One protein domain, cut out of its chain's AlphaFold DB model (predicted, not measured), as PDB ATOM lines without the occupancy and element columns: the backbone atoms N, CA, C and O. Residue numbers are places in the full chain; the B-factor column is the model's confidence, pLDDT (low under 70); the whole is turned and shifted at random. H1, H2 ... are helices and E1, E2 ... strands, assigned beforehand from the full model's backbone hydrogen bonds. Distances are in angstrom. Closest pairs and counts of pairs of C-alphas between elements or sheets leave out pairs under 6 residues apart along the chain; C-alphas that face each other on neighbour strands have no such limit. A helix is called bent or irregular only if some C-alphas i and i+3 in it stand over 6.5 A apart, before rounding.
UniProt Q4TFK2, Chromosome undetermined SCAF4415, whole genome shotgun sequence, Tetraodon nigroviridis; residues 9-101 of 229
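What this domain is: This is residues 9 to 101 of the 229 residues of an uncharacterized protein of Tetraodon nigroviridis (UniProt Q4TFK2). Two four-stranded sheets, E1 to E4 and E5 to E8, stand face to face as a small sandwich, with the short helix H1 at one end grazing both. The 93 printed residues are mostly strand, in the order E1 E2 E3 E4 E5 H1 E6 E7 E8. The sheets, E1 - E2 - E3 - E4 and E5 - E6 - E7 - E8, are antiparallel and strongly twisted. The whole is compact, with a radius of gyration of the C-alphas of 12.5 A and spans of 33 by 32 by 21 A.

How they stand to each other: E1, residues 9 to 13, E2, residues 20 to 26, E3, residues 29 to 35, and E4, residues 44 to 51, form a meander of hairpins, each strand the antiparallel neighbour of the one before. Within hydrogen-bond range are N 12 and O 21, 2.9 A, N 22 and O 33, 2.8 A, and N 32 and O 46, 2.9 A. A tight link leads to E5, residues 56 to 61, whose antiparallel neighbour is E6, residues 79 to 85, with N 58 and O 82 2.8 A apart. E6, E7, residues 88 to 93, and E8, residues 96 to 100, form a second meander, with N 83 and O 90 2.9 A and N 98 and O 91 3.0 A apart. The facing parts of the sheets are 10.7 A centre to centre. The closest C-alphas of E1 and E5, Leu 10 and Arg 56, are 7.5 A apart; those of E4 and E8, Val 49 and Gln 97, 7.1 A. H1, residues 71 to 76, only grazes both sheets; its C-alpha 72 is 5.6 A from that of Phe 44, the closest pair of H1 and E4. H1 is irregular, C-alphas 72 and 75 being 7.4 A apart, with 0 of 2 O i to N i+4 pairs and 2 of 3 O i to N i+3 pairs within range.

Where its parts are: E1 begins at C-alpha 9 (8.185, -36.619, -26.770) and E8 ends at C-alpha 100 (7.494, -52.279, -11.899). E3 is 19.8 A long and E6 19.7 A; E4 bends by 51 degrees at residue 47.

The domain as a whole: The printed part has no cut and no long link. Its mean pLDDT is 85.0, with residues 67 to 69, 87, 94 to 98 and 100 to 101 under 70.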
ATOM      1  N   SER A   9       9.354 -35.740 -26.664       91.38
ATOM      2  CA  SER A   9       8.185 -36.619 -26.770       91.38
ATOM      3  C   SER A   9       7.175 -36.397 -25.646       91.38
ATOM      4  O   SER A   9       5.989 -36.644 -25.845       91.38
ATOM      5  N   LEU A  10       7.632 -35.962 -24.468       93.69
ATOM      6  CA  LEU A  10       6.774 -35.665 -23.322       93.69
ATOM      7  C   LEU A  10       7.440 -34.623 -22.417       93.69
ATOM      8  O   LEU A  10       8.626 -34.743 -22.121       93.69
ATOM      9  N   LEU A  11       6.677 -33.627 -21.969       95.19
ATOM     10  CA  LEU A  11       7.115 -32.589 -21.037       95.19
ATOM     11  C   LEU A  11       6.114 -32.500 -19.886       95.19
ATOM     12  O   LEU A  11       4.910 -32.430 -20.130       95.19
ATOM     13  N   LEU A  12       6.605 -32.505 -18.650       95.56
ATOM     14  CA  LEU A  12       5.780 -32.508 -17.444       95.56
ATOM     15  C   LEU A  12       6.362 -31.559 -16.402       95.56
ATOM     16  O   LEU A  12       7.570 -31.557 -16.182       95.56
ATOM     17  N   ALA A  13       5.497 -30.791 -15.747       95.50
ATOM     18  CA  ALA A  13       5.851 -30.062 -14.536       95.50
ATOM     19  C   ALA A  13       5.651 -30.966 -13.313       95.50
ATOM     20  O   ALA A  13       4.695 -31.744 -13.267       95.50
ATOM     21  N   ASP A  14       6.545 -30.861 -12.337       94.69
ATOM     22  CA  ASP A  14       6.357 -31.462 -11.023       94.69
ATOM     23  C   ASP A  14       5.385 -30.591 -10.203       94.69
ATOM     24  O   ASP A  14       5.677 -29.427  -9.964       94.69
ATOM     25  N   PRO A  15       4.226 -31.100  -9.755       92.44
ATOM     26  CA  PRO A  15       3.281 -30.310  -8.968       92.44
ATOM     27  C   PRO A  15       3.789 -29.970  -7.555       92.44
ATOM     28  O   PRO A  15       3.159 -29.170  -6.864       92.44
ATOM     29  N   HIS A  16       4.894 -30.571  -7.103       89.56
ATOM     30  CA  HIS A  16       5.443 -30.372  -5.758       89.56
ATOM     31  C   HIS A  16       6.791 -29.633  -5.740       89.56
ATOM     32  O   HIS A  16       7.409 -29.500  -4.676       89.56
ATOM     33  N   SER A  17       7.265 -29.152  -6.893       90.69
ATOM     34  CA  SER A  17       8.491 -28.359  -7.009       90.69
ATOM     35  C   SER A  17       8.487 -27.481  -8.265       90.69
ATOM     36  O   SER A  17       7.609 -27.595  -9.108       90.69
ATOM     37  N   ASP A  18       9.496 -26.627  -8.430       91.88
ATOM     38  CA  ASP A  18       9.651 -25.806  -9.644       91.88
ATOM     39  C   ASP A  18      10.368 -26.557 -10.784       91.88
ATOM     40  O   ASP A  18      10.877 -25.955 -11.735       91.88
ATOM     41  N   HIS A  19      10.476 -27.884 -10.677       93.56
ATOM     42  CA  HIS A  19      11.165 -28.714 -11.652       93.56
ATOM     43  C   HIS A  19      10.235 -29.138 -12.791       93.56
ATOM     44  O   HIS A  19       9.054 -29.432 -12.611       93.56
ATOM     45  N   MET A  20      10.806 -29.243 -13.984       95.06
ATOM     46  CA  MET A  20      10.175 -29.855 -15.145       95.06
ATOM     47  C   MET A  20      11.001 -31.039 -15.621       95.06
ATOM     48  O   MET A  20      12.227 -30.981 -15.603       95.06
ATOM     49  N   ALA A  21      10.331 -32.085 -16.097       95.44
ATOM     50  CA  ALA A  21      10.938 -33.243 -16.735       95.44
ATOM     51  C   ALA A  21      10.581 -33.287 -18.224       95.44
ATOM     52  O   ALA A  21       9.404 -33.266 -18.591       95.44
ATOM     53  N   ALA A  22      11.596 -33.394 -19.078       95.06
ATOM     54  CA  ALA A  22      11.457 -33.597 -20.512       95.06
ATOM     55  C   ALA A  22      12.024 -34.959 -20.918       95.06
ATOM     56  O   ALA A  22      13.182 -35.273 -20.643       95.06
ATOM     57  N   PHE A  23      11.213 -35.734 -21.631       95.19
ATOM     58  CA  PHE A  23      11.623 -36.965 -22.291       95.19
ATOM     59  C   PHE A  23      11.901 -36.687 -23.766       95.19
ATOM     60  O   PHE A  23      11.048 -36.139 -24.467       95.19
ATOM     61  N   CYS A  24      13.077 -37.081 -24.246       93.06
ATOM     62  CA  CYS A  24      13.489 -36.934 -25.641       93.06
ATOM     63  C   CYS A  24      13.760 -38.313 -26.234       93.06
ATOM     64  O   CYS A  24      14.670 -39.002 -25.785       93.06
ATOM     65  N   CYS A  25      12.982 -38.720 -27.235       91.44
ATOM     66  CA  CYS A  25      13.146 -40.019 -27.883       91.44
ATOM     67  C   CYS A  25      13.950 -39.861 -29.181       91.44
ATOM     68  O   CYS A  25      13.455 -39.274 -30.143       91.44
ATOM     69  N   GLN A  26      15.149 -40.438 -29.223       86.44
ATOM     70  CA  GLN A  26      16.037 -40.459 -30.384       86.44
ATOM     71  C   GLN A  26      16.549 -41.886 -30.613       86.44
ATOM     72  O   GLN A  26      16.918 -42.569 -29.665       86.44
ATOM     73  N   ASP A  27      16.516 -42.369 -31.858       86.19
ATOM     74  CA  ASP A  27      17.032 -43.693 -32.250       86.19
ATOM     75  C   ASP A  27      16.563 -44.842 -31.344       86.19
ATOM     76  O   ASP A  27      17.340 -45.698 -30.927       86.19
ATOM     77  N   SER A  28      15.266 -44.860 -31.010       85.31
ATOM     78  CA  SER A  28      14.631 -45.837 -30.106       85.31
ATOM     79  C   SER A  28      15.139 -45.838 -28.656       85.31
ATOM     80  O   SER A  28      14.821 -46.751 -27.894       85.31
ATOM     81  N   ARG A  29      15.875 -44.812 -28.231       89.88
ATOM     82  CA  ARG A  29      16.227 -44.558 -26.832       89.88
ATOM     83  C   ARG A  29      15.565 -43.276 -26.366       89.88
ATOM     84  O   ARG A  29      15.464 -42.312 -27.119       89.88
ATOM     85  N   THR A  30      15.106 -43.272 -25.124       92.75
ATOM     86  CA  THR A  30      14.608 -42.051 -24.499       92.75
ATOM     87  C   THR A  30      15.625 -41.538 -23.495       92.75
ATOM     88  O   THR A  30      16.107 -42.297 -22.660       92.75
ATOM     89  N   ASP A  31      15.920 -40.250 -23.575       93.31
ATOM     90  CA  ASP A  31      16.686 -39.494 -22.592       93.31
ATOM     91  C   ASP A  31      15.735 -38.716 -21.679       93.31
ATOM     92  O   ASP A  31      14.661 -38.292 -22.114       93.31
ATOM     93  N   LEU A  32      16.149 -38.493 -20.434       93.44
ATOM     94  CA  LEU A  32      15.437 -37.690 -19.443       93.44
ATOM     95  C   LEU A  32      16.276 -36.470 -19.060       93.44
ATOM     96  O   LEU A  32      17.427 -36.601 -18.644       93.44
ATOM     97  N   PHE A  33      15.666 -35.294 -19.138       92.94
ATOM     98  CA  PHE A  33      16.229 -34.037 -18.658       92.94
ATOM     99  C   PHE A  33      15.314 -33.453 -17.593       92.94
ATOM    100  O   PHE A  33      14.110 -33.356 -17.818       92.94
ATOM    101  N   VAL A  34      15.879 -33.031 -16.463       93.75
ATOM    102  CA  VAL A  34      15.155 -32.281 -15.431       93.75
ATOM    103  C   VAL A  34      15.797 -30.921 -15.271       93.75
ATOM    104  O   VAL A  34      17.018 -30.818 -15.175       93.75
ATOM    105  N   PHE A  35      14.990 -29.872 -15.275       92.94
ATOM    106  CA  PHE A  35      15.460 -28.491 -15.263       92.94
ATOM    107  C   PHE A  35      14.439 -27.585 -14.582       92.94
ATOM    108  O   PHE A  35      13.267 -27.940 -14.458       92.94
ATOM    109  N   LYS A  36      14.879 -26.398 -14.166       92.94
ATOM    110  CA  LYS A  36      13.972 -25.304 -13.813       92.94
ATOM    111  C   LYS A  36      13.774 -24.414 -15.034       92.94
ATOM    112  O   LYS A  36      14.767 -24.087 -15.680       92.94
ATOM    113  N   PRO A  37      12.551 -23.960 -15.341       90.56
ATOM    114  CA  PRO A  37      12.308 -23.071 -16.482       90.56
ATOM    115  C   PRO A  37      13.102 -21.763 -16.426       90.56
ATOM    116  O   PRO A  37      13.401 -21.175 -17.459       90.56
ATOM    117  N   SER A  38      13.432 -21.310 -15.215       90.06
ATOM    118  CA  SER A  38      14.203 -20.096 -14.958       90.06
ATOM    119  C   SER A  38      15.713 -20.269 -15.131       90.06
ATOM    120  O   SER A  38      16.436 -19.277 -15.095       90.06
ATOM    121  N   GLU A  39      16.211 -21.501 -15.267       88.31
ATOM    122  CA  GLU A  39      17.641 -21.796 -15.311       88.31
ATOM    123  C   GLU A  39      18.037 -22.370 -16.683       88.31
ATOM    124  O   GLU A  39      17.378 -23.268 -17.205       88.31
ATOM    125  N   PRO A  40      19.145 -21.901 -17.285       82.50
ATOM    126  CA  PRO A  40      19.558 -22.321 -18.628       82.50
ATOM    127  C   PRO A  40      20.265 -23.685 -18.656       82.50
ATOM    128  O   PRO A  40      20.709 -24.141 -19.709       82.50
ATOM    129  N   ARG A  41      20.479 -24.318 -17.499       85.06
ATOM    130  CA  ARG A  41      21.168 -25.607 -17.399       85.06
ATOM    131  C   ARG A  41      20.246 -26.632 -16.751       85.06
ATOM    132  O   ARG A  41      19.600 -26.310 -15.757       85.06
ATOM    133  N   PRO A  42      20.185 -27.861 -17.286       89.06
ATOM    134  CA  PRO A  42      19.436 -28.918 -16.639       89.06
ATOM    135  C   PRO A  42      20.098 -29.294 -15.313       89.06
ATOM    136  O   PRO A  42      21.316 -29.432 -15.230       89.06
ATOM    137  N   LEU A  43      19.267 -29.483 -14.294       90.12
ATOM    138  CA  LEU A  43      19.655 -29.979 -12.976       90.12
ATOM    139  C   LEU A  43      20.060 -31.454 -13.036       90.12
ATOM    140  O   LEU A  43      20.973 -31.887 -12.341       90.12
ATOM    141  N   PHE A  44      19.377 -32.225 -13.881       90.69
ATOM    142  CA  PHE A  44      19.642 -33.642 -14.076       90.69
ATOM    143  C   PHE A  44      19.530 -34.000 -15.552       90.69
ATOM    144  O   PHE A  44      18.676 -33.492 -16.279       90.69
ATOM    145  N   SER A  45      20.411 -34.879 -16.013       91.12
ATOM    146  CA  SER A  45      20.398 -35.401 -17.375       91.12
ATOM    147  C   SER A  45      20.787 -36.865 -17.342       91.12
ATOM    148  O   SER A  45      21.879 -37.209 -16.897       91.12
ATOM    149  N   GLN A  46      19.910 -37.722 -17.850       90.19
ATOM    150  CA  GLN A  46      20.177 -39.144 -17.979       90.19
ATOM    151  C   GLN A  46      19.899 -39.605 -19.397       90.19
ATOM    152  O   GLN A  46      18.800 -39.448 -19.930       90.19
ATOM    153  N   LYS A  47      20.924 -40.203 -19.998       91.69
ATOM    154  CA  LYS A  47      20.853 -40.776 -21.334       91.69
ATOM    155  C   LYS A  47      20.303 -42.193 -21.288       91.69
ATOM    156  O   LYS A  47      20.606 -42.937 -20.359       91.69
ATOM    157  N   ALA A  48      19.530 -42.552 -22.309       89.19
ATOM    158  CA  ALA A  48      18.974 -43.887 -22.500       89.19
ATOM    159  C   ALA A  48      18.246 -44.438 -21.254       89.19
ATOM    160  O   ALA A  48      18.410 -45.607 -20.905       89.19
ATOM    161  N   VAL A  49      17.413 -43.604 -20.612       89.75
ATOM    162  CA  VAL A  49      16.592 -43.991 -19.452       89.75
ATOM    163  C   VAL A  49      15.622 -45.119 -19.781       89.75
ATOM    164  O   VAL A  49      15.202 -45.822 -18.884       89.75
ATOM    165  N   CYS A  50      15.244 -45.313 -21.044       88.38
ATOM    166  CA  CYS A  50      14.556 -46.524 -21.476       88.38
ATOM    167  C   CYS A  50      14.731 -46.766 -22.977       88.38
ATOM    168  O   CYS A  50      15.081 -45.865 -23.748       88.38
ATOM    169  N   SER A  51      14.449 -47.996 -23.400       87.94
ATOM    170  CA  SER A  51      14.213 -48.316 -24.808       87.94
ATOM    171  C   SER A  51      12.781 -47.942 -25.193       87.94
ATOM    172  O   SER A  51      11.838 -48.190 -24.442       87.94
ATOM    173  N   GLY A  52      12.612 -47.385 -26.385       87.81
ATOM    174  CA  GLY A  52      11.332 -46.934 -26.913       87.81
ATOM    175  C   GLY A  52      10.894 -45.572 -26.377       87.81
ATOM    176  O   GLY A  52      11.571 -44.946 -25.563       87.81
ATOM    177  N   ARG A  53       9.743 -45.113 -26.875       90.44
ATOM    178  CA  ARG A  53       9.137 -43.823 -26.535       90.44
ATOM    179  C   ARG A  53       8.314 -43.931 -25.251       90.44
ATOM    180  O   ARG A  53       7.493 -44.837 -25.112       90.44
ATOM    181  N   VAL A  54       8.475 -42.957 -24.360       92.00
ATOM    182  CA  VAL A  54       7.598 -42.778 -23.196       92.00
ATOM    183  C   VAL A  54       6.249 -42.207 -23.645       92.00
ATOM    184  O   VAL A  54       6.198 -41.182 -24.320       92.00
ATOM    185  N   SER A  55       5.156 -42.882 -23.288       91.25
ATOM    186  CA  SER A  55       3.786 -42.529 -23.708       91.25
ATOM    187  C   SER A  55       3.043 -41.653 -22.693       91.25
ATOM    188  O   SER A  55       2.214 -40.810 -23.048       91.25
ATOM    189  N   ARG A  56       3.337 -41.872 -21.411       91.69
ATOM    190  CA  ARG A  56       2.748 -41.206 -20.251       91.69
ATOM    191  C   ARG A  56       3.810 -41.133 -19.165       91.69
ATOM    192  O   ARG A  56       4.633 -42.039 -19.051       91.69
ATOM    193  N   ALA A  57       3.750 -40.097 -18.348       94.44
ATOM    194  CA  ALA A  57       4.495 -40.028 -17.107       94.44
ATOM    195  C   ALA A  57       3.757 -39.124 -16.119       94.44
ATOM    196  O   ALA A  57       2.908 -38.323 -16.515       94.44
ATOM    197  N   VAL A  58       4.039 -39.313 -14.838       94.12
ATOM    198  CA  VAL A  58       3.390 -38.604 -13.742       94.12
ATOM    199  C   VAL A  58       4.367 -38.440 -12.590       94.12
ATOM    200  O   VAL A  58       5.152 -39.341 -12.283       94.12
ATOM    201  N   PHE A  59       4.297 -37.276 -11.959       94.19
ATOM    202  CA  PHE A  59       4.909 -37.042 -10.668       94.19
ATOM    203  C   PHE A  59       3.914 -37.413  -9.573       94.19
ATOM    204  O   PHE A  59       2.791 -36.913  -9.560       94.19
ATOM    205  N   ALA A  60       4.330 -38.295  -8.674       90.25
ATOM    206  CA  ALA A  60       3.589 -38.627  -7.469       90.25
ATOM    207  C   ALA A  60       4.295 -38.023  -6.247       90.25
ATOM    208  O   ALA A  60       5.531 -38.003  -6.219       90.25
ATOM    209  N   PRO A  61       3.553 -37.550  -5.234       89.94
ATOM    210  CA  PRO A  61       4.147 -37.081  -3.992       89.94
ATOM    211  C   PRO A  61       4.900 -38.211  -3.293       89.94
ATOM    212  O   PRO A  61       4.514 -39.379  -3.350       89.94
ATOM    213  N   ARG A  62       5.974 -37.855  -2.595       86.75
ATOM    214  CA  ARG A  62       6.720 -38.771  -1.735       86.75
ATOM    215  C   ARG A  62       6.357 -38.517  -0.270       86.75
ATOM    216  O   ARG A  62       6.502 -37.397   0.204       86.75
ATOM    217  N   GLU A  63       5.946 -39.560   0.451       79.38
ATOM    218  CA  GLU A  63       5.601 -39.465   1.884       79.38
ATOM    219  C   GLU A  63       6.833 -39.273   2.783       79.38
ATOM    220  O   GLU A  63       6.788 -38.511   3.744       79.38
ATOM    221  N   VAL A  64       7.949 -39.933   2.452       79.75
ATOM    222  CA  VAL A  64       9.204 -39.883   3.221       79.75
ATOM    223  C   VAL A  64      10.323 -39.340   2.349       79.75
ATOM    224  O   VAL A  64      10.644 -39.938   1.323       79.75
ATOM    225  N   MET A  65      10.940 -38.229   2.752       71.38
ATOM    226  CA  MET A  65      12.048 -37.629   2.005       71.38
ATOM    227  C   MET A  65      13.225 -38.603   1.853       71.38
ATOM    228  O   MET A  65      13.523 -39.410   2.728       71.38
ATOM    229  N   LEU A  66      13.919 -38.512   0.718       70.62
ATOM    230  CA  LEU A  66      15.130 -39.287   0.470       70.62
ATOM    231  C   LEU A  66      16.291 -38.737   1.308       70.62
ATOM    232  O   LEU A  66      16.900 -37.730   0.953       70.62
ATOM    233  N   GLU A  67      16.638 -39.418   2.399       63.66
ATOM    234  CA  GLU A  67      17.833 -39.076   3.173       63.66
ATOM    235  C   GLU A  67      19.113 -39.396   2.370       63.66
ATOM    236  O   GLU A  67      19.234 -40.452   1.732       63.66
ATOM    237  N   SER A  68      20.081 -38.470   2.385       61.66
ATOM    238  CA  SER A  68      21.422 -38.602   1.782       61.66
ATOM    239  C   SER A  68      21.486 -38.714   0.244       61.66
ATOM    240  O   SER A  68      22.293 -39.475  -0.300       61.66
ATOM    241  N   CYS A  69      20.618 -38.024  -0.495       63.44
ATOM    242  CA  CYS A  69      20.651 -38.048  -1.960       63.44
ATOM    243  C   CYS A  69      21.822 -37.226  -2.541       63.44
ATOM    244  O   CYS A  69      22.140 -36.159  -2.019       63.44
ATOM    245  N   GLU A  70      22.427 -37.692  -3.642       75.31
ATOM    246  CA  GLU A  70      23.339 -36.866  -4.446       75.31
ATOM    247  C   GLU A  70      22.629 -35.586  -4.908       75.31
ATOM    248  O   GLU A  70      21.419 -35.604  -5.154       75.31
ATOM    249  N   GLU A  71      23.387 -34.496  -5.063       77.31
ATOM    250  CA  GLU A  71      22.878 -33.183  -5.486       77.31
ATOM    251  C   GLU A  71      22.034 -33.274  -6.770       77.31
ATOM    252  O   GLU A  71      20.928 -32.741  -6.840       77.31
ATOM    253  N   SER A  72      22.493 -34.082  -7.730       76.69
ATOM    254  CA  SER A  72      21.837 -34.329  -9.020       76.69
ATOM    255  C   SER A  72      20.467 -35.013  -8.917       76.69
ATOM    256  O   SER A  72      19.681 -34.963  -9.859       76.69
ATOM    257  N   SER A  73      20.157 -35.652  -7.788       81.56
ATOM    258  CA  SER A  73      18.922 -36.413  -7.573       81.56
ATOM    259  C   SER A  73      18.024 -35.808  -6.488       81.56
ATOM    260  O   SER A  73      16.966 -36.357  -6.181       81.56
ATOM    261  N   GLN A  74      18.385 -34.636  -5.953       86.50
ATOM    262  CA  GLN A  74      17.572 -33.915  -4.965       86.50
ATOM    263  C   GLN A  74      16.192 -33.510  -5.498       86.50
ATOM    264  O   GLN A  74      15.252 -33.348  -4.719       86.50
ATOM    265  N   TRP A  75      16.030 -33.401  -6.819       88.94
ATOM    266  CA  TRP A  75      14.731 -33.146  -7.446       88.94
ATOM    267  C   TRP A  75      13.702 -34.264  -7.183       88.94
ATOM    268  O   TRP A  75      12.507 -34.016  -7.283       88.94
ATOM    269  N   LEU A  76      14.137 -35.462  -6.765       88.62
ATOM    270  CA  LEU A  76      13.270 -36.573  -6.346       88.62
ATOM    271  C   LEU A  76      12.947 -36.580  -4.839       88.62
ATOM    272  O   LEU A  76      12.274 -37.495  -4.352       88.62
ATOM    273  N   ASN A  77      13.421 -35.596  -4.065       87.81
ATOM    274  CA  ASN A  77      13.239 -35.582  -2.608       87.81
ATOM    275  C   ASN A  77      11.770 -35.460  -2.191       87.81
ATOM    276  O   ASN A  77      11.389 -36.010  -1.161       87.81
ATOM    277  N   ARG A  78      10.962 -34.743  -2.980       86.38
ATOM    278  CA  ARG A  78       9.531 -34.514  -2.722       86.38
ATOM    279  C   ARG A  78       8.610 -35.264  -3.677       86.38
ATOM    280  O   ARG A  78       7.433 -35.428  -3.364       86.38
ATOM    281  N   SER A  79       9.160 -35.770  -4.778       90.00
ATOM    282  CA  SER A  79       8.385 -36.384  -5.849       90.00
ATOM    283  C   SER A  79       9.020 -37.674  -6.362       90.00
ATOM    284  O   SER A  79      10.229 -37.894  -6.301       90.00
ATOM    285  N   GLN A  80       8.177 -38.551  -6.880       90.69
ATOM    286  CA  GLN A  80       8.534 -39.774  -7.583       90.69
ATOM    287  C   GLN A  80       8.089 -39.634  -9.031       90.69
ATOM    288  O   GLN A  80       6.934 -39.299  -9.286       90.69
ATOM    289  N   LEU A  81       8.989 -39.891  -9.979       92.56
ATOM    290  CA  LEU A  81       8.651 -39.851 -11.398       92.56
ATOM    291  C   LEU A  81       8.366 -41.265 -11.901       92.56
ATOM    292  O   LEU A  81       9.272 -42.095 -12.004       92.56
ATOM    293  N   TYR A  82       7.106 -41.510 -12.244       91.75
ATOM    294  CA  TYR A  82       6.648 -42.732 -12.891       91.75
ATOM    295  C   TYR A  82       6.444 -42.482 -14.375       91.75
ATOM    296  O   TYR A  82       5.895 -41.453 -14.762       91.75
ATOM    297  N   PHE A  83       6.841 -43.428 -15.218       92.31
ATOM    298  CA  PHE A  83       6.648 -43.323 -16.657       92.31
ATOM    299  C   PHE A  83       6.331 -44.669 -17.303       92.31
ATOM    300  O   PHE A  83       6.756 -45.725 -16.843       92.31
ATOM    301  N   LEU A  84       5.562 -44.618 -18.386       88.88
ATOM    302  CA  LEU A  84       5.044 -45.781 -19.096       88.88
ATOM    303  C   LEU A  84       5.681 -45.897 -20.478       88.88
ATOM    304  O   LEU A  84       5.541 -45.010 -21.330       88.88
ATOM    305  N   THR A  85       6.324 -47.036 -20.714       83.50
ATOM    306  CA  THR A  85       6.663 -47.528 -22.056       83.50
ATOM    307  C   THR A  85       5.628 -48.570 -22.490       83.50
ATOM    308  O   THR A  85       4.734 -48.880 -21.710       83.50
ATOM    309  N   HIS A  86       5.713 -49.071 -23.734       77.62
ATOM    310  CA  HIS A  86       4.660 -49.823 -24.445       77.62
ATOM    311  C   HIS A  86       3.740 -50.689 -23.564       77.62
ATOM    312  O   HIS A  86       2.541 -50.591 -23.771       77.62
ATOM    313  N   ASN A  87       4.254 -51.458 -22.596       64.25
ATOM    314  CA  ASN A  87       3.450 -52.178 -21.594       64.25
ATOM    315  C   ASN A  87       4.140 -52.249 -20.212       64.25
ATOM    316  O   ASN A  87       3.950 -53.209 -19.473       64.25
ATOM    317  N   MET A  88       5.010 -51.293 -19.870       72.56
ATOM    318  CA  MET A  88       5.798 -51.363 -18.628       72.56
ATOM    319  C   MET A  88       5.758 -50.041 -17.873       72.56
ATOM    320  O   MET A  88       6.048 -48.983 -18.439       72.56
ATOM    321  N   VAL A  89       5.436 -50.118 -16.581       76.44
ATOM    322  CA  VAL A  89       5.580 -49.001 -15.647       76.44
ATOM    323  C   VAL A  89       7.017 -48.989 -15.152       76.44
ATOM    324  O   VAL A  89       7.548 -49.994 -14.690       76.44
ATOM    325  N   ASN A  90       7.655 -47.835 -15.240       81.38
ATOM    326  CA  ASN A  90       9.005 -47.617 -14.762       81.38
ATOM    327  C   ASN A  90       8.989 -46.513 -13.717       81.38
ATOM    328  O   ASN A  90       8.357 -45.474 -13.913       81.38
ATOM    329  N   LEU A  91       9.703 -46.743 -12.624       81.06
ATOM    330  CA  LEU A  91       9.931 -45.753 -11.585       81.06
ATOM    331  C   LEU A  91      11.371 -45.259 -11.676       81.06
ATOM    332  O   LEU A  91      12.315 -46.053 -11.689       81.06
ATOM    333  N   MET A  92      11.528 -43.941 -11.713       80.19
ATOM    334  CA  MET A  92      12.823 -43.297 -11.595       80.19
ATOM    335  C   MET A  92      13.170 -43.067 -10.120       80.19
ATOM    336  O   MET A  92      12.422 -42.429  -9.376       80.19
ATOM    337  N   ASN A  93      14.324 -43.575  -9.691       71.75
ATOM    338  CA  ASN A  93      14.852 -43.415  -8.337       71.75
ATOM    339  C   ASN A  93      16.358 -43.130  -8.418       71.75
ATOM    340  O   ASN A  93      16.973 -43.705  -9.303       71.75
ATOM    341  N   ARG A  94      16.908 -42.288  -7.519       60.09
ATOM    342  CA  ARG A  94      18.316 -41.903  -7.184       60.09
ATOM    343  C   ARG A  94      19.462 -42.105  -8.198       60.09
ATOM    344  O   ARG A  94      20.393 -41.318  -8.208       60.09
ATOM    345  N   SER A  95      19.462 -43.177  -8.971       54.69
ATOM    346  CA  SER A  95      20.397 -43.494 -10.056       54.69
ATOM    347  C   SER A  95      19.965 -44.698 -10.912       54.69
ATOM    348  O   SER A  95      20.682 -45.088 -11.833       54.69
ATOM    349  N   LYS A  96      18.815 -45.328 -10.626       59.44
ATOM    350  CA  LYS A  96      18.355 -46.565 -11.265       59.44
ATOM    351  C   LYS A  96      16.873 -46.481 -11.611       59.44
ATOM    352  O   LYS A  96      16.036 -46.137 -10.779       59.44
ATOM    353  N   GLN A  97      16.569 -46.864 -12.842       63.78
ATOM    354  CA  GLN A  97      15.220 -47.182 -13.271       63.78
ATOM    355  C   GLN A  97      14.846 -48.551 -12.700       63.78
ATOM    356  O   GLN A  97      15.524 -49.544 -12.965       63.78
ATOM    357  N   THR A  98      13.766 -48.614 -11.927       69.69
ATOM    358  CA  THR A  98      13.172 -49.887 -11.512       69.69
ATOM    359  C   THR A  98      11.936 -50.146 -12.355       69.69
ATOM    360  O   THR A  98      10.986 -49.361 -12.334       69.69
ATOM    361  N   VAL A  99      11.956 -51.247 -13.101       71.88
ATOM    362  CA  VAL A  99      10.767 -51.771 -13.773       71.88
ATOM    363  C   VAL A  99       9.805 -52.264 -12.699       71.88
ATOM    364  O   VAL A  99      10.168 -53.120 -11.894       71.88
ATOM    365  N   LEU A 100       8.581 -51.751 -12.707       65.00
ATOM    366  CA  LEU A 100       7.494 -52.279 -11.899       65.00
ATOM    367  C   LEU A 100       6.678 -53.212 -12.790       65.00
ATOM    368  O   LEU A 100       5.954 -52.770 -13.684       65.00
ATOM    369  N   VAL A 101       6.847 -54.513 -12.572       58.25
ATOM    370  CA  VAL A 101       5.970 -55.521 -13.164       58.25
ATOM    371  C   VAL A 101       4.698 -55.521 -12.331       58.25
ATOM    372  O   VAL A 101       4.755 -55.716 -11.117       58.25
TER     373      VAL A 101